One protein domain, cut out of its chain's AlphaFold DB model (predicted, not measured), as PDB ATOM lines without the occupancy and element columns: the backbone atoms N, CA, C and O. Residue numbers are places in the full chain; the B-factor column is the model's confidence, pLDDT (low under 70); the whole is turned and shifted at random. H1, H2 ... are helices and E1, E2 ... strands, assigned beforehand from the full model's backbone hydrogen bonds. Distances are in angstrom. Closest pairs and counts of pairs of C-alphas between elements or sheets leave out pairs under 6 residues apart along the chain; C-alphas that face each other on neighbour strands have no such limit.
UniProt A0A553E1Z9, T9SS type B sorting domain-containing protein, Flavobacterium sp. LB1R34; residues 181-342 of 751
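Overview. This is residues 181 to 342 of the 751 residues of the protein "T9SS type B sorting domain-containing protein" of Flavobacterium sp. LB1R34 (UniProt A0A553E1Z9). Little regular structure: loops with a small, curled, strongly twisted sheet, E4 E3 E2 E7 E8, helix H1 over one face and hairpin E5 and E6 past E4. Named elements, H1 E1 H2 E2 to E8 along the chain, hold only 50 of 162 printed residues; class mixed, both sheets antiparallel. It is compact, radius of gyration of the C-alphas 15.5 A, spanning 53 by 36 by 35 A.

Arrangement. Start at H1, residues 188 to 197, on the sheet at height 9.6 A, across E2, residues 227 to 232, at 83 degrees on the local plane. E1, residues 203 to 207, pairs with no named strand; closest C-alphas to H1 are Tyr 206 and Ala 195, 4.6 A. H2, residues 213 to 219, is not on the sheet. In both helices every O i to N i+4 pair is within hydrogen-bond range. Next comes a meander, each strand the antiparallel neighbour of the one before: E2, E3, residues 239 to 242, and E4, residues 251 to 254, with N 241 and O 232 2.8 A apart, N 240 and O 253 2.9 A. E4 runs on into E5, residues 256 to 258, at 57 degrees; hairpin partner E6, residues 265 to 267, has O 266 2.8 A from N 257. E7, residues 310 to 313, has N 311 2.9 A from O 231 of E2, and O 310 2.8 A from N 327 of E8, residues 324 to 327.

Along the chain. Find C-alpha 188 at (-14.996, 57.893, -4.131); H1 runs 14.5 A from there. E2 spans 13.6 A. E8 ends at C-alpha 327, (-16.300, 48.697, -2.708).

Size, cuts and confidence. The printed part has no cut. The long link is residues 268 to 309. Look for pLDDT under 70 at residues 284 to 294, 302 to 305 and 317.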
ATOM      1  N   VAL A 181      -5.568  61.118   4.117       97.31
ATOM      2  CA  VAL A 181      -6.458  62.172   4.613       97.31
ATOM      3  C   VAL A 181      -7.718  61.558   5.209       97.31
ATOM      4  O   VAL A 181      -8.575  61.065   4.475       97.31
ATOM      5  N   ASP A 182      -7.853  61.669   6.534       96.00
ATOM      6  CA  ASP A 182      -9.090  61.374   7.261       96.00
ATOM      7  C   ASP A 182     -10.265  62.167   6.676       96.00
ATOM      8  O   ASP A 182     -10.303  63.400   6.691       96.00
ATOM      9  N   ALA A 183     -11.241  61.432   6.158       95.31
ATOM     10  CA  ALA A 183     -12.468  61.947   5.574       95.31
ATOM     11  C   ALA A 183     -13.507  60.825   5.609       95.31
ATOM     12  O   ALA A 183     -13.857  60.240   4.584       95.31
ATOM     13  N   LYS A 184     -13.940  60.472   6.820       91.38
ATOM     14  CA  LYS A 184     -14.847  59.348   7.027       91.38
ATOM     15  C   LYS A 184     -16.142  59.536   6.228       91.38
ATOM     16  O   LYS A 184     -16.664  60.648   6.156       91.38
ATOM     17  N   ASP A 185     -16.647  58.442   5.660       87.75
ATOM     18  CA  ASP A 185     -17.903  58.398   4.903       87.75
ATOM     19  C   ASP A 185     -17.874  59.253   3.607       87.75
ATOM     20  O   ASP A 185     -18.914  59.577   3.033       87.75
ATOM     21  N   ILE A 186     -16.676  59.597   3.102       94.44
ATOM     22  CA  ILE A 186     -16.492  60.239   1.793       94.44
ATOM     23  C   ILE A 186     -16.779  59.257   0.643       94.44
ATOM     24  O   ILE A 186     -16.338  58.106   0.656       94.44
ATOM     25  N   LEU A 187     -17.485  59.733  -0.382       95.06
ATOM     26  CA  LEU A 187     -17.713  59.009  -1.637       95.06
ATOM     27  C   LEU A 187     -16.452  59.046  -2.513       95.06
ATOM     28  O   LEU A 187     -15.709  60.033  -2.485       95.06
ATOM     29  N   TRP A 188     -16.219  58.010  -3.323       95.69
ATOM     30  CA  TRP A 188     -14.996  57.893  -4.131       95.69
ATOM     31  C   TRP A 188     -14.793  59.078  -5.097       95.69
ATOM     32  O   TRP A 188     -13.684  59.595  -5.230       95.69
ATOM     33  N   ASP A 189     -15.864  59.596  -5.709       95.56
ATOM     34  CA  ASP A 189     -15.782  60.752  -6.613       95.56
ATOM     35  C   ASP A 189     -15.419  62.059  -5.875       95.56
ATOM     36  O   ASP A 189     -14.729  62.924  -6.421       95.56
ATOM     37  N   GLY A 190     -15.862  62.193  -4.623       96.94
ATOM     38  CA  GLY A 190     -15.511  63.278  -3.715       96.94
ATOM     39  C   GLY A 190     -14.056  63.191  -3.270       96.94
ATOM     40  O   GLY A 190     -13.372  64.212  -3.235       96.94
ATOM     41  N   ALA A 191     -13.555  61.983  -3.004       97.38
ATOM     42  CA  ALA A 191     -12.144  61.739  -2.725       97.38
ATOM     43  C   ALA A 191     -11.257  62.090  -3.935       97.38
ATOM     44  O   ALA A 191     -10.289  62.834  -3.781       97.38
ATOM     45  N   LEU A 192     -11.649  61.666  -5.145       96.94
ATOM     46  CA  LEU A 192     -10.983  62.015  -6.406       96.94
ATOM     47  C   LEU A 192     -10.878  63.534  -6.594       96.94
ATOM     48  O   LEU A 192      -9.783  64.067  -6.780       96.94
ATOM     49  N   LYS A 193     -12.009  64.242  -6.493       97.31
ATOM     50  CA  LYS A 193     -12.065  65.706  -6.632       97.31
ATOM     51  C   LYS A 193     -11.255  66.412  -5.548       97.31
ATOM     52  O   LYS A 193     -10.523  67.347  -5.858       97.31
ATOM     53  N   ASN A 194     -11.356  65.973  -4.293       98.00
ATOM     54  CA  ASN A 194     -10.625  66.592  -3.191       98.00
ATOM     55  C   ASN A 194      -9.110  66.416  -3.352       98.00
ATOM     56  O   ASN A 194      -8.382  67.399  -3.210       98.00
ATOM     57  N   ALA A 195      -8.639  65.221  -3.719       98.12
ATOM     58  CA  ALA A 195      -7.228  64.982  -4.015       98.12
ATOM     59  C   ALA A 195      -6.723  65.889  -5.156       98.12
ATOM     60  O   ALA A 195      -5.692  66.540  -5.000       98.12
ATOM     61  N   GLU A 196      -7.494  66.052  -6.239       96.50
ATOM     62  CA  GLU A 196      -7.155  66.964  -7.346       96.50
ATOM     63  C   GLU A 196      -7.101  68.460  -6.967       96.50
ATOM     64  O   GLU A 196      -6.532  69.252  -7.723       96.50
ATOM     65  N   THR A 197      -7.667  68.874  -5.824       96.25
ATOM     66  CA  THR A 197      -7.544  70.259  -5.311       96.25
ATOM     67  C   THR A 197      -6.329  70.483  -4.413       96.25
ATOM     68  O   THR A 197      -6.009  71.629  -4.090       96.25
ATOM     69  N   LYS A 198      -5.656  69.413  -3.982       96.81
ATOM     70  CA  LYS A 198      -4.542  69.483  -3.036       96.81
ATOM     71  C   LYS A 198      -3.239  69.798  -3.758       96.81
ATOM     72  O   LYS A 198      -3.034  69.418  -4.911       96.81
ATOM     73  N   THR A 199      -2.342  70.486  -3.062       95.81
ATOM     74  CA  THR A 199      -0.988  70.760  -3.540       95.81
ATOM     75  C   THR A 199       0.020  70.576  -2.418       95.81
ATOM     76  O   THR A 199      -0.244  70.932  -1.270       95.81
ATOM     77  N   TYR A 200       1.185  70.029  -2.757       96.31
ATOM     78  CA  TYR A 200       2.262  69.747  -1.810       96.31
ATOM     79  C   TYR A 200       3.552  70.368  -2.342       96.31
ATOM     80  O   TYR A 200       4.097  69.933  -3.355       96.31
ATOM     81  N   PHE A 201       3.968  71.485  -1.737       94.25
ATOM     82  CA  PHE A 201       5.094  72.319  -2.194       94.25
ATOM     83  C   PHE A 201       5.054  72.714  -3.690       94.25
ATOM     84  O   PHE A 201       6.076  73.017  -4.303       94.25
ATOM     85  N   GLY A 202       3.850  72.755  -4.270       93.62
ATOM     86  CA  GLY A 202       3.595  73.086  -5.674       93.62
ATOM     87  C   GLY A 202       3.360  71.883  -6.594       93.62
ATOM     88  O   GLY A 202       2.860  72.097  -7.694       93.62
ATOM     89  N   LEU A 203       3.641  70.649  -6.152       96.69
ATOM     90  CA  LEU A 203       3.171  69.428  -6.820       96.69
ATOM     91  C   LEU A 203       1.638  69.367  -6.770       96.69
ATOM     92  O   LEU A 203       1.054  69.725  -5.739       96.69
ATOM     93  N   LYS A 204       0.981  68.889  -7.833       97.38
ATOM     94  CA  LYS A 204      -0.469  68.635  -7.824       97.38
ATOM     95  C   LYS A 204      -0.779  67.268  -7.195       97.38
ATOM     96  O   LYS A 204      -0.180  66.265  -7.566       97.38
ATOM     97  N   GLY A 205      -1.758  67.236  -6.290       98.00
ATOM     98  CA  GLY A 205      -2.299  66.004  -5.715       98.00
ATOM     99  C   GLY A 205      -3.276  65.262  -6.634       98.00
ATOM    100  O   GLY A 205      -3.918  65.848  -7.512       98.00
ATOM    101  N   TYR A 206      -3.396  63.956  -6.415       98.50
ATOM    102  CA  TYR A 206      -4.375  63.066  -7.043       98.50
ATOM    103  C   TYR A 206      -4.601  61.819  -6.170       98.50
ATOM    104  O   TYR A 206      -3.816  61.552  -5.266       98.50
ATOM    105  N   LEU A 207      -5.690  61.068  -6.399       98.00
ATOM    106  CA  LEU A 207      -5.882  59.778  -5.717       98.00
ATOM    107  C   LEU A 207      -4.762  58.819  -6.113       98.00
ATOM    108  O   LEU A 207      -4.539  58.615  -7.307       98.00
ATOM    109  N   THR A 208      -4.110  58.225  -5.119       98.31
ATOM    110  CA  THR A 208      -2.908  57.408  -5.303       98.31
ATOM    111  C   THR A 208      -3.089  56.258  -6.287       98.31
ATOM    112  O   THR A 208      -4.100  55.551  -6.263       98.31
ATOM    113  N   THR A 209      -2.073  56.060  -7.119       98.06
ATOM    114  CA  THR A 209      -1.877  54.872  -7.948       98.06
ATOM    115  C   THR A 209      -0.808  53.991  -7.299       98.06
ATOM    116  O   THR A 209       0.001  54.473  -6.509       98.06
ATOM    117  N   ILE A 210      -0.829  52.678  -7.543       98.00
ATOM    118  CA  ILE A 210       0.151  51.761  -6.938       98.00
ATOM    119  C   ILE A 210       0.658  50.797  -8.010       98.00
ATOM    120  O   ILE A 210      -0.069  49.940  -8.509       98.00
ATOM    121  N   THR A 211       1.922  50.962  -8.379       96.81
ATOM    122  CA  THR A 211       2.550  50.382  -9.573       96.81
ATOM    123  C   THR A 211       3.569  49.285  -9.257       96.81
ATOM    124  O   THR A 211       4.013  48.580 -10.166       96.81
ATOM    125  N   SER A 212       3.940  49.099  -7.984       96.56
ATOM    126  CA  SER A 212       4.935  48.103  -7.562       96.56
ATOM    127  C   SER A 212       4.753  47.602  -6.123       96.56
ATOM    128  O   SER A 212       4.122  48.253  -5.293       96.56
ATOM    129  N   THR A 213       5.366  46.457  -5.800       95.19
ATOM    130  CA  THR A 213       5.336  45.860  -4.449       95.19
ATOM    131  C   THR A 213       5.989  46.740  -3.381       95.19
ATOM    132  O   THR A 213       5.499  46.802  -2.258       95.19
ATOM    133  N   ASP A 214       7.084  47.428  -3.719       95.56
ATOM    134  CA  ASP A 214       7.783  48.315  -2.779       95.56
ATOM    135  C   ASP A 214       6.960  49.588  -2.502       95.56
ATOM    136  O   ASP A 214       6.919  50.077  -1.376       95.56
ATOM    137  N   GLU A 215       6.245  50.089  -3.513       97.31
ATOM    138  CA  GLU A 215       5.307  51.209  -3.380       97.31
ATOM    139  C   GLU A 215       4.100  50.815  -2.528       97.31
ATOM    140  O   GLU A 215       3.755  51.516  -1.583       97.31
ATOM    141  N   GLN A 216       3.518  49.643  -2.789       96.38
ATOM    142  CA  GLN A 216       2.450  49.066  -1.976       96.38
ATOM    143  C   GLN A 216       2.859  48.907  -0.507       96.38
ATOM    144  O   GLN A 216       2.068  49.210   0.389       96.38
ATOM    145  N   GLN A 217       4.088  48.451  -0.244       95.12
ATOM    146  CA  GLN A 217       4.595  48.339   1.119       95.12
ATOM    147  C   GLN A 217       4.592  49.698   1.830       95.12
ATOM    148  O   GLN A 217       4.129  49.771   2.967       95.12
ATOM    149  N   LEU A 218       5.052  50.766   1.174       96.69
ATOM    150  CA  LEU A 218       5.016  52.102   1.764       96.69
ATOM    151  C   LEU A 218       3.575  52.609   1.925       96.69
ATOM    152  O   LEU A 218       3.189  53.044   3.008       96.69
ATOM    153  N   VAL A 219       2.786  52.547   0.853       96.31
ATOM    154  CA  VAL A 219       1.477  53.201   0.747       96.31
ATOM    155  C   VAL A 219       0.414  52.509   1.595       96.31
ATOM    156  O   VAL A 219      -0.197  53.165   2.428       96.31
ATOM    157  N   GLY A 220       0.195  51.203   1.422       92.62
ATOM    158  CA  GLY A 220      -0.794  50.458   2.212       92.62
ATOM    159  C   GLY A 220      -0.213  49.770   3.449       92.62
ATOM    160  O   GLY A 220      -0.947  49.448   4.380       92.62
ATOM    161  N   GLY A 221       1.096  49.501   3.468       92.50
ATOM    162  CA  GLY A 221       1.746  48.751   4.549       92.50
ATOM    163  C   GLY A 221       2.393  49.599   5.651       92.50
ATOM    164  O   GLY A 221       2.651  49.060   6.731       92.50
ATOM    165  N   GLN A 222       2.673  50.886   5.408       95.31
ATOM    166  CA  GLN A 222       3.397  51.763   6.344       95.31
ATOM    167  C   GLN A 222       2.730  53.126   6.595       95.31
ATOM    168  O   GLN A 222       3.068  53.774   7.584       95.31
ATOM    169  N   ILE A 223       1.806  53.586   5.750       94.75
ATOM    170  CA  ILE A 223       0.926  54.713   6.083       94.75
ATOM    171  C   ILE A 223      -0.319  54.132   6.755       94.75
ATOM    172  O   ILE A 223      -0.955  53.237   6.210       94.75
ATOM    173  N   ASP A 224      -0.649  54.623   7.949       88.44
ATOM    174  CA  ASP A 224      -1.884  54.237   8.634       88.44
ATOM    175  C   ASP A 224      -3.085  54.960   8.003       88.44
ATOM    176  O   ASP A 224      -3.029  56.171   7.769       88.44
ATOM    177  N   GLY A 225      -4.153  54.213   7.715       88.75
ATOM    178  CA  GLY A 225      -5.363  54.730   7.076       88.75
ATOM    179  C   GLY A 225      -6.012  53.770   6.074       88.75
ATOM    180  O   GLY A 225      -5.417  53.404   5.064       88.75
ATOM    181  N   ALA A 226      -7.276  53.417   6.324       91.44
ATOM    182  CA  ALA A 226      -8.114  52.650   5.399       91.44
ATOM    183  C   ALA A 226      -8.944  53.604   4.525       91.44
ATOM    184  O   ALA A 226      -9.733  54.403   5.047       91.44
ATOM    185  N   GLY A 227      -8.756  53.578   3.205       94.31
ATOM    186  CA  GLY A 227      -9.406  54.550   2.329       94.31
ATOM    187  C   GLY A 227      -9.202  54.351   0.832       94.31
ATOM    188  O   GLY A 227      -8.503  53.443   0.381       94.31
ATOM    189  N   TRP A 228      -9.852  55.224   0.063       97.62
ATOM    190  CA  TRP A 228      -9.874  55.169  -1.398       97.62
ATOM    191  C   TRP A 228      -8.498  55.363  -2.039       97.62
ATOM    192  O   TRP A 228      -7.721  56.229  -1.623       97.62
ATOM    193  N   ILE A 229      -8.273  54.620  -3.123       97.94
ATOM    194  CA  ILE A 229      -7.189  54.818  -4.092       97.94
ATOM    195  C   ILE A 229      -7.775  55.039  -5.496       97.94
ATOM    196  O   ILE A 229      -8.986  54.963  -5.713       97.94
ATOM    197  N   GLY A 230      -6.925  55.346  -6.474       97.62
ATOM    198  CA  GLY A 230      -7.331  55.741  -7.824       97.62
ATOM    199  C   GLY A 230      -7.950  54.649  -8.702       97.62
ATOM    200  O   GLY A 230      -8.235  54.922  -9.867       97.62
ATOM    201  N   GLY A 231      -8.099  53.418  -8.206       97.38
ATOM    202  CA  GLY A 231      -8.498  52.260  -9.006       97.38
ATOM    203  C   GLY A 231     -10.013  52.109  -9.157       97.38
ATOM    204  O   GLY A 231     -10.747  52.233  -8.179       97.38
ATOM    205  N   SER A 232     -10.484  51.814 -10.370       96.88
ATOM    206  CA  SER A 232     -11.892  51.504 -10.658       96.88
ATOM    207  C   SER A 232     -12.048  50.727 -11.969       96.88
ATOM    208  O   SER A 232     -11.261  50.927 -12.895       96.88
ATOM    209  N   ASP A 233     -13.071  49.882 -12.082       95.88
ATOM    210  CA  ASP A 233     -13.494  49.238 -13.333       95.88
ATOM    211  C   ASP A 233     -14.814  49.790 -13.908       95.88
ATOM    212  O   ASP A 233     -15.298  49.280 -14.917       95.88
ATOM    213  N   LEU A 234     -15.336  50.897 -13.359       94.25
ATOM    214  CA  LEU A 234     -16.607  51.554 -13.724       94.25
ATOM    215  C   LEU A 234     -16.820  51.791 -15.236       94.25
ATOM    216  O   LEU A 234     -17.955  51.897 -15.701       94.25
ATOM    217  N   GLU A 235     -15.746  51.906 -16.023       93.88
ATOM    218  CA  GLU A 235     -15.845  52.015 -17.484       93.88
ATOM    219  C   GLU A 235     -16.219  50.690 -18.170       93.88
ATOM    220  O   GLU A 235     -16.922  50.703 -19.182       93.88
ATOM    221  N   VAL A 236     -15.694  49.563 -17.674       92.62
ATOM    222  CA  VAL A 236     -15.870  48.212 -18.223       92.62
ATOM    223  C   VAL A 236     -15.696  47.174 -17.104       92.62
ATOM    224  O   VAL A 236     -14.590  46.683 -16.890       92.62
ATOM    225  N   GLU A 237     -16.807  46.808 -16.464       91.69
ATOM    226  CA  GLU A 237     -16.981  45.695 -15.510       91.69
ATOM    227  C   GLU A 237     -15.925  44.572 -15.635       91.69
ATOM    228  O   GLU A 237     -15.850  43.869 -16.652       91.69
ATOM    229  N   GLY A 238     -15.106  44.421 -14.592       91.00
ATOM    230  CA  GLY A 238     -13.997  43.477 -14.469       91.00
ATOM    231  C   GLY A 238     -12.642  43.945 -15.026       91.00
ATOM    232  O   GLY A 238     -11.644  43.240 -14.855       91.00
ATOM    233  N   GLN A 239     -12.560  45.107 -15.688       94.94
ATOM    234  CA  GLN A 239     -11.309  45.709 -16.174       94.94
ATOM    235  C   GLN A 239     -10.917  46.943 -15.352       94.94
ATOM    236  O   GLN A 239     -11.313  48.070 -15.646       94.94
ATOM    237  N   TRP A 240     -10.047  46.722 -14.375       97.00
ATOM    238  CA  TRP A 240      -9.636  47.708 -13.386       97.00
ATOM    239  C   TRP A 240      -8.527  48.628 -13.902       97.00
ATOM    240  O   TRP A 240      -7.461  48.178 -14.340       97.00
ATOM    241  N   LYS A 241      -8.785  49.937 -13.836       97.94
ATOM    242  CA  LYS A 241      -7.932  51.013 -14.352       97.94
ATOM    243  C   LYS A 241      -7.605  52.049 -13.288       97.94
ATOM    244  O   LYS A 241      -8.401  52.295 -12.384       97.94
ATOM    245  N   TRP A 242      -6.467  52.719 -13.447       98.19
ATOM    246  CA  TRP A 242      -6.190  53.952 -12.711       98.19
ATOM    247  C   TRP A 242      -6.996  55.105 -13.317       98.19
ATOM    248  O   TRP A 242      -6.939  55.355 -14.519       98.19
ATOM    249  N   MET A 243      -7.755  55.819 -12.489       97.56
ATOM    250  CA  MET A 243      -8.646  56.914 -12.899       97.56
ATOM    251  C   MET A 243      -8.071  58.303 -12.579       97.56
ATOM    252  O   MET A 243      -8.710  59.331 -12.829       97.56
ATOM    253  N   SER A 244      -6.859  58.340 -12.040       97.06
ATOM    254  CA  SER A 244      -6.134  59.490 -11.500       97.06
ATOM    255  C   SER A 244      -4.645  59.387 -11.853       97.06
ATOM    256  O   SER A 244      -4.205  58.372 -12.390       97.06
ATOM    257  N   GLY A 245      -3.887  60.450 -11.572       96.62
ATOM    258  CA  GLY A 245      -2.431  60.470 -11.737       96.62
ATOM    259  C   GLY A 245      -1.918  60.450 -13.183       96.62
ATOM    260  O   GLY A 245      -2.705  60.555 -14.132       96.62
ATOM    261  N   PRO A 246      -0.590  60.340 -13.357       96.44
ATOM    262  CA  PRO A 246       0.059  60.105 -14.649       96.44
ATOM    263  C   PRO A 246      -0.403  58.812 -15.348       96.44
ATOM    264  O   PRO A 246      -0.471  58.761 -16.575       96.44
ATOM    265  N   GLU A 247      -0.779  57.793 -14.576       97.06
ATOM    266  CA  GLU A 247      -1.177  56.447 -15.010       97.06
ATOM    267  C   GLU A 247      -2.633  56.384 -15.516       97.06
ATOM    268  O   GLU A 247      -3.113  55.318 -15.916       97.06
ATOM    269  N   LYS A 248      -3.358  57.510 -15.506       97.25
ATOM    270  CA  LYS A 248      -4.791  57.588 -15.816       97.25
ATOM    271  C   LYS A 248      -5.158  56.937 -17.157       97.25
ATOM    272  O   LYS A 248      -4.703  57.347 -18.223       97.25
ATOM    273  N   GLY A 249      -6.060  55.958 -17.098       97.00
ATOM    274  CA  GLY A 249      -6.545  55.165 -18.228       97.00
ATOM    275  C   GLY A 249      -5.775  53.862 -18.474       97.00
ATOM    276  O   GLY A 249      -6.210  53.060 -19.302       97.00
ATOM    277  N   THR A 250      -4.667  53.609 -17.768       97.69
ATOM    278  CA  THR A 250      -3.971  52.313 -17.826       97.69
ATOM    279  C   THR A 250      -4.736  51.243 -17.048       97.69
ATOM    280  O   THR A 250      -5.293  51.512 -15.986       97.69
ATOM    281  N   VAL A 251      -4.770  50.020 -17.587       97.94
ATOM    282  CA  VAL A 251      -5.344  48.839 -16.920       97.94
ATOM    283  C   VAL A 251      -4.276  48.226 -16.024       97.94
ATOM    284  O   VAL A 251      -3.187  47.926 -16.512       97.94
ATOM    285  N   PHE A 252      -4.588  47.993 -14.750       96.75
ATOM    286  CA  PHE A 252      -3.676  47.329 -13.812       96.75
ATOM    287  C   PHE A 252      -4.089  45.883 -13.494       96.75
ATOM    288  O   PHE A 252      -3.219  45.042 -13.264       96.75
ATOM    289  N   PHE A 253      -5.385  45.563 -13.570       95.75
ATOM    290  CA  PHE A 253      -5.932  44.230 -13.305       95.75
ATOM    291  C   PHE A 253      -7.157  43.934 -14.189       95.75
ATOM    292  O   PHE A 253      -7.903  44.842 -14.551       95.75
ATOM    293  N   ASP A 254      -7.363  42.674 -14.578       94.06
ATOM    294  CA  ASP A 254      -8.462  42.262 -15.467       94.06
ATOM    295  C   ASP A 254      -8.962  40.854 -15.073       94.06
ATOM    296  O   ASP A 254      -8.291  39.858 -15.353       94.06
ATOM    297  N   ASN A 255     -10.109  40.748 -14.387       91.56
ATOM    298  CA  ASN A 255     -10.692  39.461 -13.950       91.56
ATOM    299  C   ASN A 255     -11.688  38.869 -14.963       91.56
ATOM    300  O   ASN A 255     -12.392  37.900 -14.655       91.56
ATOM    301  N   ARG A 256     -11.767  39.422 -16.177       91.62
ATOM    302  CA  ARG A 256     -12.760  38.987 -17.158       91.62
ATOM    303  C   ARG A 256     -12.329  37.709 -17.871       91.62
ATOM    304  O   ARG A 256     -11.156  37.492 -18.167       91.62
ATOM    305  N   GLN A 257     -13.304  36.873 -18.207       88.62
ATOM    306  CA  GLN A 257     -13.115  35.617 -18.925       88.62
ATOM    307  C   GLN A 257     -13.872  35.594 -20.252       88.62
ATOM    308  O   GLN A 257     -14.959  36.155 -20.385       88.62
ATOM    309  N   THR A 258     -13.307  34.889 -21.232       86.50
ATOM    310  CA  THR A 258     -13.965  34.589 -22.508       86.50
ATOM    311  C   THR A 258     -15.156  33.662 -22.303       86.50
ATOM    312  O   THR A 258     -14.995  32.533 -21.838       86.50
ATOM    313  N   THR A 259     -16.341  34.104 -22.715       81.62
ATOM    314  CA  THR A 259     -17.512  33.225 -22.823       81.62
ATOM    315  C   THR A 259     -17.416  32.330 -24.075       81.62
ATOM    316  O   THR A 259     -16.581  32.577 -24.949       81.62
ATOM    317  N   PRO A 260     -18.303  31.328 -24.240       86.38
ATOM    318  CA  PRO A 260     -18.427  30.581 -25.495       86.38
ATOM    319  C   PRO A 260     -18.841  31.424 -26.719       86.38
ATOM    320  O   PRO A 260     -18.780  30.920 -27.839       86.38
ATOM    321  N   ALA A 261     -19.272  32.680 -26.537       80.19
ATOM    322  CA  ALA A 261     -19.541  33.610 -27.629       80.19
ATOM    323  C   ALA A 261     -18.247  34.368 -28.009       80.19
ATOM    324  O   ALA A 261     -17.708  35.103 -27.175       80.19
ATOM    325  N   PRO A 262     -17.730  34.233 -29.250       85.00
ATOM    326  CA  PRO A 262     -16.470  34.858 -29.648       85.00
ATOM    327  C   PRO A 262     -16.460  36.377 -29.439       85.00
ATOM    328  O   PRO A 262     -17.350  37.084 -29.906       85.00
ATOM    329  N   GLY A 263     -15.432  36.875 -28.749       85.06
ATOM    330  CA  GLY A 263     -15.258  38.300 -28.449       85.06
ATOM    331  C   GLY A 263     -16.060  38.827 -27.252       85.06
ATOM    332  O   GLY A 263     -15.856  39.976 -26.870       85.06
ATOM    333  N   VAL A 264     -16.926  38.019 -26.627       85.12
ATOM    334  CA  VAL A 264     -17.666  38.416 -25.420       85.12
ATOM    335  C   VAL A 264     -16.889  37.997 -24.172       85.12
ATOM    336  O   VAL A 264     -16.726  36.803 -23.896       85.12
ATOM    337  N   LEU A 265     -16.436  39.002 -23.419       87.19
ATOM    338  CA  LEU A 265     -15.834  38.865 -22.094       87.19
ATOM    339  C   LEU A 265     -16.875  39.173 -21.007       87.19
ATOM    340  O   LEU A 265     -17.697  40.069 -21.191       87.19
ATOM    341  N   ILE A 266     -16.808  38.472 -19.874       86.62
ATOM    342  CA  ILE A 266     -17.572  38.782 -18.652       86.62
ATOM    343  C   ILE A 266     -16.638  38.802 -17.443       86.62
ATOM    344  O   ILE A 266     -15.724  37.983 -17.379       86.62
ATOM    345  N   SER A 267     -16.871  39.705 -16.493       85.81
ATOM    346  CA  SER A 267     -16.212  39.694 -15.179       85.81
ATOM    347  C   SER A 267     -16.440  38.361 -14.461       85.81
ATOM    348  O   SER A 267     -17.516  37.762 -14.567       85.81
ATOM    349  N   ASN A 268     -15.414  37.862 -13.773       84.06
ATOM    350  CA  ASN A 268     -15.517  36.672 -12.937       84.06
ATOM    351  C   ASN A 268     -14.734  36.875 -11.627       84.06
ATOM    352  O   ASN A 268     -13.528  36.622 -11.599       84.06
ATOM    353  N   PRO A 269     -15.419  37.222 -10.524       76.19
ATOM    354  CA  PRO A 269     -14.846  37.314  -9.176       76.19
ATOM    355  C   PRO A 269     -14.038  36.096  -8.701       76.19
ATOM    356  O   PRO A 269     -13.158  36.203  -7.854       76.19
ATOM    357  N   ARG A 270     -14.312  34.900  -9.243       75.75
ATOM    358  CA  ARG A 270     -13.590  33.663  -8.896       75.75
ATOM    359  C   ARG A 270     -12.394  33.385  -9.806       75.75
ATOM    360  O   ARG A 270     -11.727  32.361  -9.642       75.75
ATOM    361  N   TYR A 271     -12.125  34.245 -10.786       77.06
ATOM    362  CA  TYR A 271     -10.933  34.161 -11.616       77.06
ATOM    363  C   TYR A 271      -9.778  34.905 -10.946       77.06
ATOM    364  O   TYR A 271      -9.905  36.058 -10.550       77.06
ATOM    365  N   ILE A 272      -8.611  34.257 -10.892       75.44
ATOM    366  CA  ILE A 272      -7.366  34.835 -10.361       75.44
ATOM    367  C   ILE A 272      -7.014  36.173 -11.039       75.44
ATOM    368  O   ILE A 272      -6.390  37.019 -10.394       75.44
ATOM    369  N   GLY A 273      -7.464  36.365 -12.284       81.38
ATOM    370  CA  GLY A 273      -7.285  37.571 -13.083       81.38
ATOM    371  C   GLY A 273      -5.946  37.624 -13.809       81.38
ATOM    372  O   GLY A 273      -5.012  36.876 -13.513       81.38
ATOM    373  N   ASN A 274      -5.870  38.518 -14.790       88.62
ATOM    374  CA  ASN A 274      -4.626  38.937 -15.413       88.62
ATOM    375  C   ASN A 274      -4.103  40.211 -14.731       88.62
ATOM    376  O   ASN A 274      -4.880  41.064 -14.306       88.62
ATOM    377  N   TYR A 275      -2.779  40.347 -14.687       90.38
ATOM    378  CA  TYR A 275      -2.059  41.449 -14.052       90.38
ATOM    379  C   TYR A 275      -1.231  42.198 -15.116       90.38
ATOM    380  O   TYR A 275      -0.025  41.975 -15.229       90.38
ATOM    381  N   PRO A 276      -1.864  43.035 -15.967       92.75
ATOM    382  CA  PRO A 276      -1.149  43.903 -16.907       92.75
ATOM    383  C   PRO A 276      -0.348  45.014 -16.207       92.75
ATOM    384  O   PRO A 276       0.590  45.545 -16.799       92.75
ATOM    385  N   GLY A 277      -0.697  45.341 -14.959       94.25
ATOM    386  CA  GLY A 277       0.090  46.162 -14.044       94.25
ATOM    387  C   GLY A 277       0.195  45.492 -12.672       94.25
ATOM    388  O   GLY A 277       0.097  44.270 -12.552       94.25
ATOM    389  N   TYR A 278       0.393  46.292 -11.627       95.81
ATOM    390  CA  TYR A 278       0.424  45.809 -10.249       95.81
ATOM    391  C   TYR A 278      -0.970  45.829  -9.607       95.81
ATOM    392  O   TYR A 278      -1.737  46.765  -9.821       95.81
ATOM    393  N   ALA A 279      -1.288  44.818  -8.793       94.69
ATOM    394  CA  ALA A 279      -2.483  44.819  -7.951       94.69
ATOM    395  C   ALA A 279      -2.262  44.022  -6.660       94.69
ATOM    396  O   ALA A 279      -1.713  42.920  -6.713       94.69
ATOM    397  N   PHE A 280      -2.738  44.542  -5.523       93.31
ATOM    398  CA  PHE A 280      -2.609  43.892  -4.211       93.31
ATOM    399  C   PHE A 280      -3.964  43.640  -3.535       93.31
ATOM    400  O   PHE A 280      -4.160  43.891  -2.349       93.31
ATOM    401  N   TRP A 281      -4.916  43.133  -4.317       92.00
ATOM    402  CA  TRP A 281      -6.209  42.650  -3.835       92.00
ATOM    403  C   TRP A 281      -6.077  41.660  -2.676       92.00
ATOM    404  O   TRP A 281      -5.196  40.797  -2.685       92.00
ATOM    405  N   ASN A 282      -6.984  41.746  -1.706       88.19
ATOM    406  CA  ASN A 282      -7.022  40.830  -0.579       88.19
ATOM    407  C   ASN A 282      -7.410  39.417  -1.044       88.19
ATOM    408  O   ASN A 282      -8.373  39.206  -1.781       88.19
ATOM    409  N   ARG A 283      -6.607  38.424  -0.659       77.00
ATOM    410  CA  ARG A 283      -6.792  37.007  -1.040       77.00
ATOM    411  C   ARG A 283      -6.715  36.072   0.156       77.00
ATOM    412  O   ARG A 283      -6.562  34.859   0.013       77.00
ATOM    413  N   SER A 284      -6.811  36.650   1.349       63.34
ATOM    414  CA  SER A 284      -6.632  35.953   2.609       63.34
ATOM    415  C   SER A 284      -7.960  35.862   3.356       63.34
ATOM    416  O   SER A 284      -8.510  36.849   3.835       63.34
ATOM    417  N   SER A 285      -8.475  34.640   3.482       50.00
ATOM    418  CA  SER A 285      -9.648  34.358   4.303       50.00
ATOM    419  C   SER A 285      -9.267  33.443   5.470       50.00
ATOM    420  O   SER A 285      -9.153  32.229   5.296       50.00
ATOM    421  N   PRO A 286      -9.116  33.987   6.695       45.84
ATOM    422  CA  PRO A 286      -9.012  33.186   7.916       45.84
ATOM    423  C   PRO A 286     -10.315  32.447   8.273       45.84
ATOM    424  O   PRO A 286     -10.354  31.699   9.252       45.84
ATOM    425  N   ARG A 287     -11.409  32.701   7.537       45.81
ATOM    426  CA  ARG A 287     -12.744  32.138   7.749       45.81
ATOM    427  C   ARG A 287     -13.532  32.093   6.436       45.81
ATOM    428  O   ARG A 287     -14.105  33.105   6.050       45.81
ATOM    429  N   TRP A 288     -13.761  30.898   5.898       46.25
ATOM    430  CA  TRP A 288     -14.977  30.172   6.287       46.25
ATOM    431  C   TRP A 288     -14.977  28.701   5.833       46.25
ATOM    432  O   TRP A 288     -14.032  28.187   5.234       46.25
ATOM    433  N   TYR A 289     -16.023  27.997   6.256       46.06
ATOM    434  CA  TYR A 289     -16.231  26.559   6.133       46.06
ATOM    435  C   TYR A 289     -16.722  26.212   4.719       46.06
ATOM    436  O   TYR A 289     -17.917  26.279   4.482       46.06
ATOM    437  N   GLU A 290     -15.799  25.881   3.805       45.16
ATOM    438  CA  GLU A 290     -16.034  25.058   2.588       45.16
ATOM    439  C   GLU A 290     -14.767  24.871   1.723       45.16
ATOM    440  O   GLU A 290     -14.725  23.983   0.876       45.16
ATOM    441  N   GLY A 291     -13.700  25.649   1.956       50.62
ATOM    442  CA  GLY A 291     -12.416  25.489   1.250       50.62
ATOM    443  C   GLY A 291     -12.306  26.254  -0.076       50.62
ATOM    444  O   GLY A 291     -11.326  26.085  -0.797       50.62
ATOM    445  N   ILE A 292     -13.278  27.117  -0.378       53.91
ATOM    446  CA  ILE A 292     -13.207  28.111  -1.454       53.91
ATOM    447  C   ILE A 292     -12.718  29.431  -0.835       53.91
ATOM    448  O   ILE A 292     -13.414  29.968   0.030       53.91
ATOM    449  N   PRO A 293     -11.552  29.976  -1.233       58.25
ATOM    450  CA  PRO A 293     -11.145  31.309  -0.807       58.25
ATOM    451  C   PRO A 293     -12.109  32.374  -1.336       58.25
ATOM    452  O   PRO A 293     -12.577  32.287  -2.473       58.25
ATOM    453  N   ILE A 294     -12.365  33.394  -0.520       62.62
ATOM    454  CA  ILE A 294     -12.858  34.681  -1.020       62.62
ATOM    455  C   ILE A 294     -11.664  35.368  -1.695       62.62
ATOM    456  O   ILE A 294     -10.549  35.326  -1.164       62.62
ATOM    457  N   TYR A 295     -11.891  35.938  -2.874       75.62
ATOM    458  CA  TYR A 295     -10.895  36.686  -3.632       75.62
ATOM    459  C   TYR A 295     -11.465  38.063  -3.939       75.62
ATOM    460  O   TYR A 295     -12.514  38.146  -4.573       75.62
ATOM    461  N   GLU A 296     -10.737  39.113  -3.573       86.31
ATOM    462  CA  GLU A 296     -11.003  40.440  -4.112       86.31
ATOM    463  C   GLU A 296     -10.337  40.573  -5.515       86.31
ATOM    464  O   GLU A 296      -9.310  39.916  -5.795       86.31
ATOM    465  N   PRO A 297     -10.890  41.397  -6.426       89.75
ATOM    466  CA  PRO A 297     -12.155  42.111  -6.292       89.75
ATOM    467  C   PRO A 297     -13.341  41.154  -6.487       89.75
ATOM    468  O   PRO A 297     -13.374  40.387  -7.460       89.75
ATOM    469  N   ASN A 298     -14.275  41.159  -5.535       85.19
ATOM    470  CA  ASN A 298     -15.347  40.171  -5.448       85.19
ATOM    471  C   ASN A 298     -16.639  40.588  -6.189       85.19
ATOM    472  O   ASN A 298     -17.441  39.718  -6.539       85.19
ATOM    473  N   ASN A 299     -16.812  41.886  -6.455       85.12
ATOM    474  CA  ASN A 299     -17.974  42.530  -7.064       85.12
ATOM    475  C   ASN A 299     -19.336  42.043  -6.523       85.12
ATOM    476  O   ASN A 299     -20.188  41.563  -7.281       85.12
ATOM    477  N   ASP A 300     -19.547  42.171  -5.209       82.00
ATOM    478  CA  ASP A 300     -20.888  42.091  -4.620       82.00
ATOM    479  C   ASP A 300     -21.725  43.332  -5.002       82.00
ATOM    480  O   ASP A 300     -21.275  44.257  -5.683       82.00
ATOM    481  N   THR A 301     -22.975  43.366  -4.551       76.56
ATOM    482  CA  THR A 301     -23.847  44.541  -4.620       76.56
ATOM    483  C   THR A 301     -24.144  45.064  -3.223       76.56
ATOM    484  O   THR A 301     -24.565  44.305  -2.350       76.56
ATOM    485  N   ASP A 302     -23.987  46.372  -3.008       67.44
ATOM    486  CA  ASP A 302     -24.277  46.985  -1.713       67.44
ATOM    487  C   ASP A 302     -25.772  46.945  -1.336       67.44
ATOM    488  O   ASP A 302     -26.651  46.576  -2.118       67.44
ATOM    489  N   LEU A 303     -26.085  47.399  -0.117       65.44
ATOM    490  CA  LEU A 303     -27.456  47.480   0.409       65.44
ATOM    491  C   LEU A 303     -28.410  48.381  -0.409       65.44
ATOM    492  O   LEU A 303     -29.606  48.421  -0.113       65.44
ATOM    493  N   PHE A 304     -27.907  49.101  -1.416       65.88
ATOM    494  CA  PHE A 304     -28.669  49.941  -2.338       65.88
ATOM    495  C   PHE A 304     -28.692  49.382  -3.776       65.88
ATOM    496  O   PHE A 304     -29.398  49.933  -4.624       65.88
ATOM    497  N   GLY A 305     -27.991  48.274  -4.044       68.19
ATOM    498  CA  GLY A 305     -27.933  47.590  -5.336       68.19
ATOM    499  C   GLY A 305     -26.832  48.078  -6.283       68.19
ATOM    500  O   GLY A 305     -26.940  47.837  -7.486       68.19
ATOM    501  N   PHE A 306     -25.801  48.770  -5.787       75.50
ATOM    502  CA  PHE A 306     -24.641  49.170  -6.594       75.50
ATOM    503  C   PHE A 306     -23.506  48.150  -6.477       75.50
ATOM    504  O   PHE A 306     -23.107  47.805  -5.367       75.50
ATOM    505  N   SER A 307     -22.962  47.727  -7.620       84.56
ATOM    506  CA  SER A 307     -21.769  46.875  -7.704       84.56
ATOM    507  C   SER A 307     -20.517  47.525  -7.104       84.56
ATOM    508  O   SER A 307     -20.375  48.756  -7.101       84.56
ATOM    509  N   GLU A 308     -19.582  46.699  -6.635       90.88
ATOM    510  CA  GLU A 308     -18.308  47.138  -6.060       90.88
ATOM    511  C   GLU A 308     -17.292  47.497  -7.163       90.88
ATOM    512  O   GLU A 308     -16.592  46.655  -7.702       90.88
ATOM    513  N   ASN A 309     -17.268  48.776  -7.560       93.94
ATOM    514  CA  ASN A 309     -16.522  49.294  -8.726       93.94
ATOM    515  C   ASN A 309     -15.272  50.123  -8.356       93.94
ATOM    516  O   ASN A 309     -14.643  50.711  -9.240       93.94
ATOM    517  N   PHE A 310     -14.928  50.270  -7.069       96.12
ATOM    518  CA  PHE A 310     -13.909  51.226  -6.604       96.12
ATOM    519  C   PHE A 310     -12.914  50.609  -5.618       96.12
ATOM    520  O   PHE A 310     -13.312  49.962  -4.657       96.12
ATOM    521  N   ALA A 311     -11.617  50.834  -5.835       95.75
ATOM    522  CA  ALA A 311     -10.550  50.209  -5.058       95.75
ATOM    523  C   ALA A 311     -10.215  50.995  -3.776       95.75
ATOM    524  O   ALA A 311     -10.100  52.227  -3.774       95.75
ATOM    525  N   HIS A 312     -10.011  50.259  -2.687       93.62
ATOM    526  CA  HIS A 312      -9.840  50.768  -1.328       93.62
ATOM    527  C   HIS A 312      -8.776  49.958  -0.569       93.62
ATOM    528  O   HIS A 312      -8.783  48.732  -0.631       93.62
ATOM    529  N   ILE A 313      -7.894  50.614   0.193       93.94
ATOM    530  CA  ILE A 313      -6.914  49.944   1.070       93.94
ATOM    531  C   ILE A 313      -7.609  49.485   2.363       93.94
ATOM    532  O   ILE A 313      -8.140  50.313   3.102       93.94
ATOM    533  N   CYS A 314      -7.602  48.178   2.642       89.25
ATOM    534  CA  CYS A 314      -8.200  47.554   3.829       89.25
ATOM    535  C   CYS A 314      -7.611  48.070   5.155       89.25
ATOM    536  O   CYS A 314      -6.431  48.408   5.246       89.25
ATOM    537  N   GLU A 315      -8.416  48.048   6.224       85.38
ATOM    538  CA  GLU A 315      -7.918  48.289   7.580       85.38
ATOM    539  C   GLU A 315      -7.022  47.141   8.084       85.38
ATOM    540  O   GLU A 315      -7.180  45.972   7.726       85.38
ATOM    541  N   LEU A 316      -6.091  47.470   8.986       74.25
ATOM    542  CA  LEU A 316      -5.279  46.495   9.710       74.25
ATOM    543  C   LEU A 316      -6.167  45.454  10.418       74.25
ATOM    544  O   LEU A 316      -6.815  45.738  11.424       74.25
ATOM    545  N   GLY A 317      -6.166  44.225   9.899       69.75
ATOM    546  CA  GLY A 317      -6.941  43.100  10.430       69.75
ATOM    547  C   GLY A 317      -7.874  42.444   9.412       69.75
ATOM    548  O   GLY A 317      -8.186  41.263   9.578       69.75
ATOM    549  N   THR A 318      -8.259  43.131   8.331       70.81
ATOM    550  CA  THR A 318      -8.873  42.480   7.162       70.81
ATOM    551  C   THR A 318      -7.796  41.953   6.223       70.81
ATOM    552  O   THR A 318      -7.533  42.495   5.159       70.81
ATOM    553  N   GLY A 319      -7.184  40.836   6.621       77.31
ATOM    554  CA  GLY A 319      -6.292  40.058   5.762       77.31
ATOM    555  C   GLY A 319      -4.836  40.530   5.739       77.31
ATOM    556  O   GLY A 319      -4.260  40.830   6.786       77.31
ATOM    557  N   GLU A 320      -4.217  40.538   4.556       85.19
ATOM    558  CA  GLU A 320      -2.821  40.957   4.377       85.19
ATOM    559  C   GLU A 320      -2.664  42.478   4.545       85.19
ATOM    560  O   GLU A 320      -3.502  43.260   4.087       85.19
ATOM    561  N   LYS A 321      -1.584  42.910   5.219       87.56
ATOM    562  CA  LYS A 321      -1.368  44.312   5.624       87.56
ATOM    563  C   LYS A 321      -1.343  45.240   4.401       87.56
ATOM    564  O   LYS A 321      -0.434  45.157   3.579       87.56
ATOM    565  N   GLY A 322      -2.336  46.124   4.300       90.31
ATOM    566  CA  GLY A 322      -2.475  47.074   3.195       90.31
ATOM    567  C   GLY A 322      -3.092  46.516   1.912       90.31
ATOM    568  O   GLY A 322      -3.095  47.225   0.906       90.31
ATOM    569  N   SER A 323      -3.580  45.271   1.914       92.44
ATOM    570  CA  SER A 323      -4.291  44.692   0.765       92.44
ATOM    571  C   SER A 323      -5.579  45.450   0.425       92.44
ATOM    572  O   SER A 323      -6.042  46.283   1.205       92.44
ATOM    573  N   TRP A 324      -6.108  45.243  -0.782       93.38
ATOM    574  CA  TRP A 324      -7.214  46.042  -1.317       93.38
ATOM    575  C   TRP A 324      -8.545  45.285  -1.312       93.38
ATOM    576  O   TRP A 324      -8.583  44.102  -1.652       93.38
ATOM    577  N   ASN A 325      -9.628  46.004  -1.022       91.88
ATOM    578  CA  ASN A 325     -11.008  45.603  -1.302       91.88
ATOM    579  C   ASN A 325     -11.517  46.421  -2.493       91.88
ATOM    580  O   ASN A 325     -11.142  47.589  -2.648       91.88
ATOM    581  N   ASP A 326     -12.392  45.848  -3.308       92.38
ATOM    582  CA  ASP A 326     -13.362  46.632  -4.061       92.38
ATOM    583  C   ASP A 326     -14.514  47.049  -3.140       92.38
ATOM    584  O   ASP A 326     -14.783  46.412  -2.126       92.38
ATOM    585  N   LEU A 327     -15.145  48.181  -3.434       91.94
ATOM    586  CA  LEU A 327     -16.300  48.697  -2.708       91.94
ATOM    587  C   LEU A 327     -17.252  49.415  -3.670       91.94
ATOM    588  O   LEU A 327     -16.849  49.899  -4.736       91.94
ATOM    589  N   SER A 328     -18.526  49.517  -3.290       92.38
ATOM    590  CA  SER A 328     -19.516  50.286  -4.053       92.38
ATOM    591  C   SER A 328     -19.230  51.792  -4.022       92.38
ATOM    592  O   SER A 328     -18.424  52.285  -3.233       92.38
ATOM    593  N   TYR A 329     -19.958  52.559  -4.834       87.56
ATOM    594  CA  TYR A 329     -19.902  54.028  -4.830       87.56
ATOM    595  C   TYR A 329     -20.111  54.660  -3.437       87.56
ATOM    596  O   TYR A 329     -19.540  55.711  -3.137       87.56
ATOM    597  N   ASN A 330     -20.918  54.015  -2.587       86.62
ATOM    598  CA  ASN A 330     -21.220  54.458  -1.223       86.62
ATOM    599  C   ASN A 330     -20.192  53.957  -0.193       86.62
ATOM    600  O   ASN A 330     -20.151  54.459   0.932       86.62
ATOM    601  N   GLY A 331     -19.378  52.967  -0.567       87.44
ATOM    602  CA  GLY A 331     -18.507  52.218   0.326       87.44
ATOM    603  C   GLY A 331     -19.255  51.439   1.414       87.44
ATOM    604  O   GLY A 331     -20.475  51.257   1.357       87.44
ATOM    605  N   SER A 332     -18.524  50.965   2.424       86.94
ATOM    606  CA  SER A 332     -19.107  50.177   3.515       86.94
ATOM    607  C   SER A 332     -19.559  51.067   4.683       86.94
ATOM    608  O   SER A 332     -18.780  51.889   5.172       86.94
ATOM    609  N   PRO A 333     -20.787  50.893   5.214       83.00
ATOM    610  CA  PRO A 333     -21.322  51.755   6.269       83.00
ATOM    611  C   PRO A 333     -20.640  51.571   7.635       83.00
ATOM    612  O   PRO A 333     -20.775  52.439   8.503       83.00
ATOM    613  N   SER A 334     -19.938  50.453   7.871       83.44
ATOM    614  CA  SER A 334     -19.249  50.181   9.142       83.44
ATOM    615  C   SER A 334     -18.276  49.001   9.066       83.44
ATOM    616  O   SER A 334     -18.513  48.056   8.317       83.44
ATOM    617  N   GLY A 335     -17.263  48.990   9.937       83.38
ATOM    618  CA  GLY A 335     -16.335  47.864  10.110       83.38
ATOM    619  C   GLY A 335     -14.987  48.070   9.418       83.38
ATOM    620  O   GLY A 335     -14.667  49.174   8.992       83.38
ATOM    621  N   LEU A 336     -14.198  46.997   9.312       80.69
ATOM    622  CA  LEU A 336     -12.813  47.024   8.807       80.69
ATOM    623  C   LEU A 336     -12.700  47.286   7.285       80.69
ATOM    624  O   LEU A 336     -11.619  47.575   6.779       80.69
ATOM    625  N   ASN A 337     -13.823  47.214   6.563       80.62
ATOM    626  CA  ASN A 337     -13.932  47.585   5.147       80.62
ATOM    627  C   ASN A 337     -14.553  48.987   4.951       80.62
ATOM    628  O   ASN A 337     -14.879  49.351   3.827       80.62
ATOM    629  N   GLN A 338     -14.765  49.773   6.016       88.94
ATOM    630  CA  GLN A 338     -15.257  51.150   5.896       88.94
ATOM    631  C   GLN A 338     -14.141  52.096   5.455       88.94
ATOM    632  O   GLN A 338     -13.106  52.190   6.115       88.94
ATOM    633  N   GLN A 339     -14.420  52.886   4.422       89.75
ATOM    634  CA  GLN A 339     -13.591  54.008   4.016       89.75
ATOM    635  C   GLN A 339     -13.567  55.090   5.107       89.75
ATOM    636  O   GLN A 339     -14.569  55.741   5.425       89.75
ATOM    637  N   LYS A 340     -12.393  55.281   5.712       93.62
ATOM    638  CA  LYS A 340     -12.140  56.305   6.741       93.62
ATOM    639  C   LYS A 340     -11.556  57.583   6.147       93.62
ATOM    640  O   LYS A 340     -11.542  58.622   6.802       93.62
ATOM    641  N   GLY A 341     -11.110  57.514   4.899       96.12
ATOM    642  CA  GLY A 341     -10.473  58.607   4.191       96.12
ATOM    643  C   GLY A 341     -10.057  58.198   2.785       96.12
ATOM    644  O   GLY A 341     -10.713  57.382   2.135       96.12
ATOM    645  N   TYR A 342      -8.965  58.785   2.315       97.56
ATOM    646  CA  TYR A 342      -8.392  58.518   1.000       97.56
ATOM    647  C   TYR A 342      -6.891  58.793   0.989       97.56
ATOM    648  O   TYR A 342      -6.406  59.641   1.744       97.56
TER     649      TYR A 342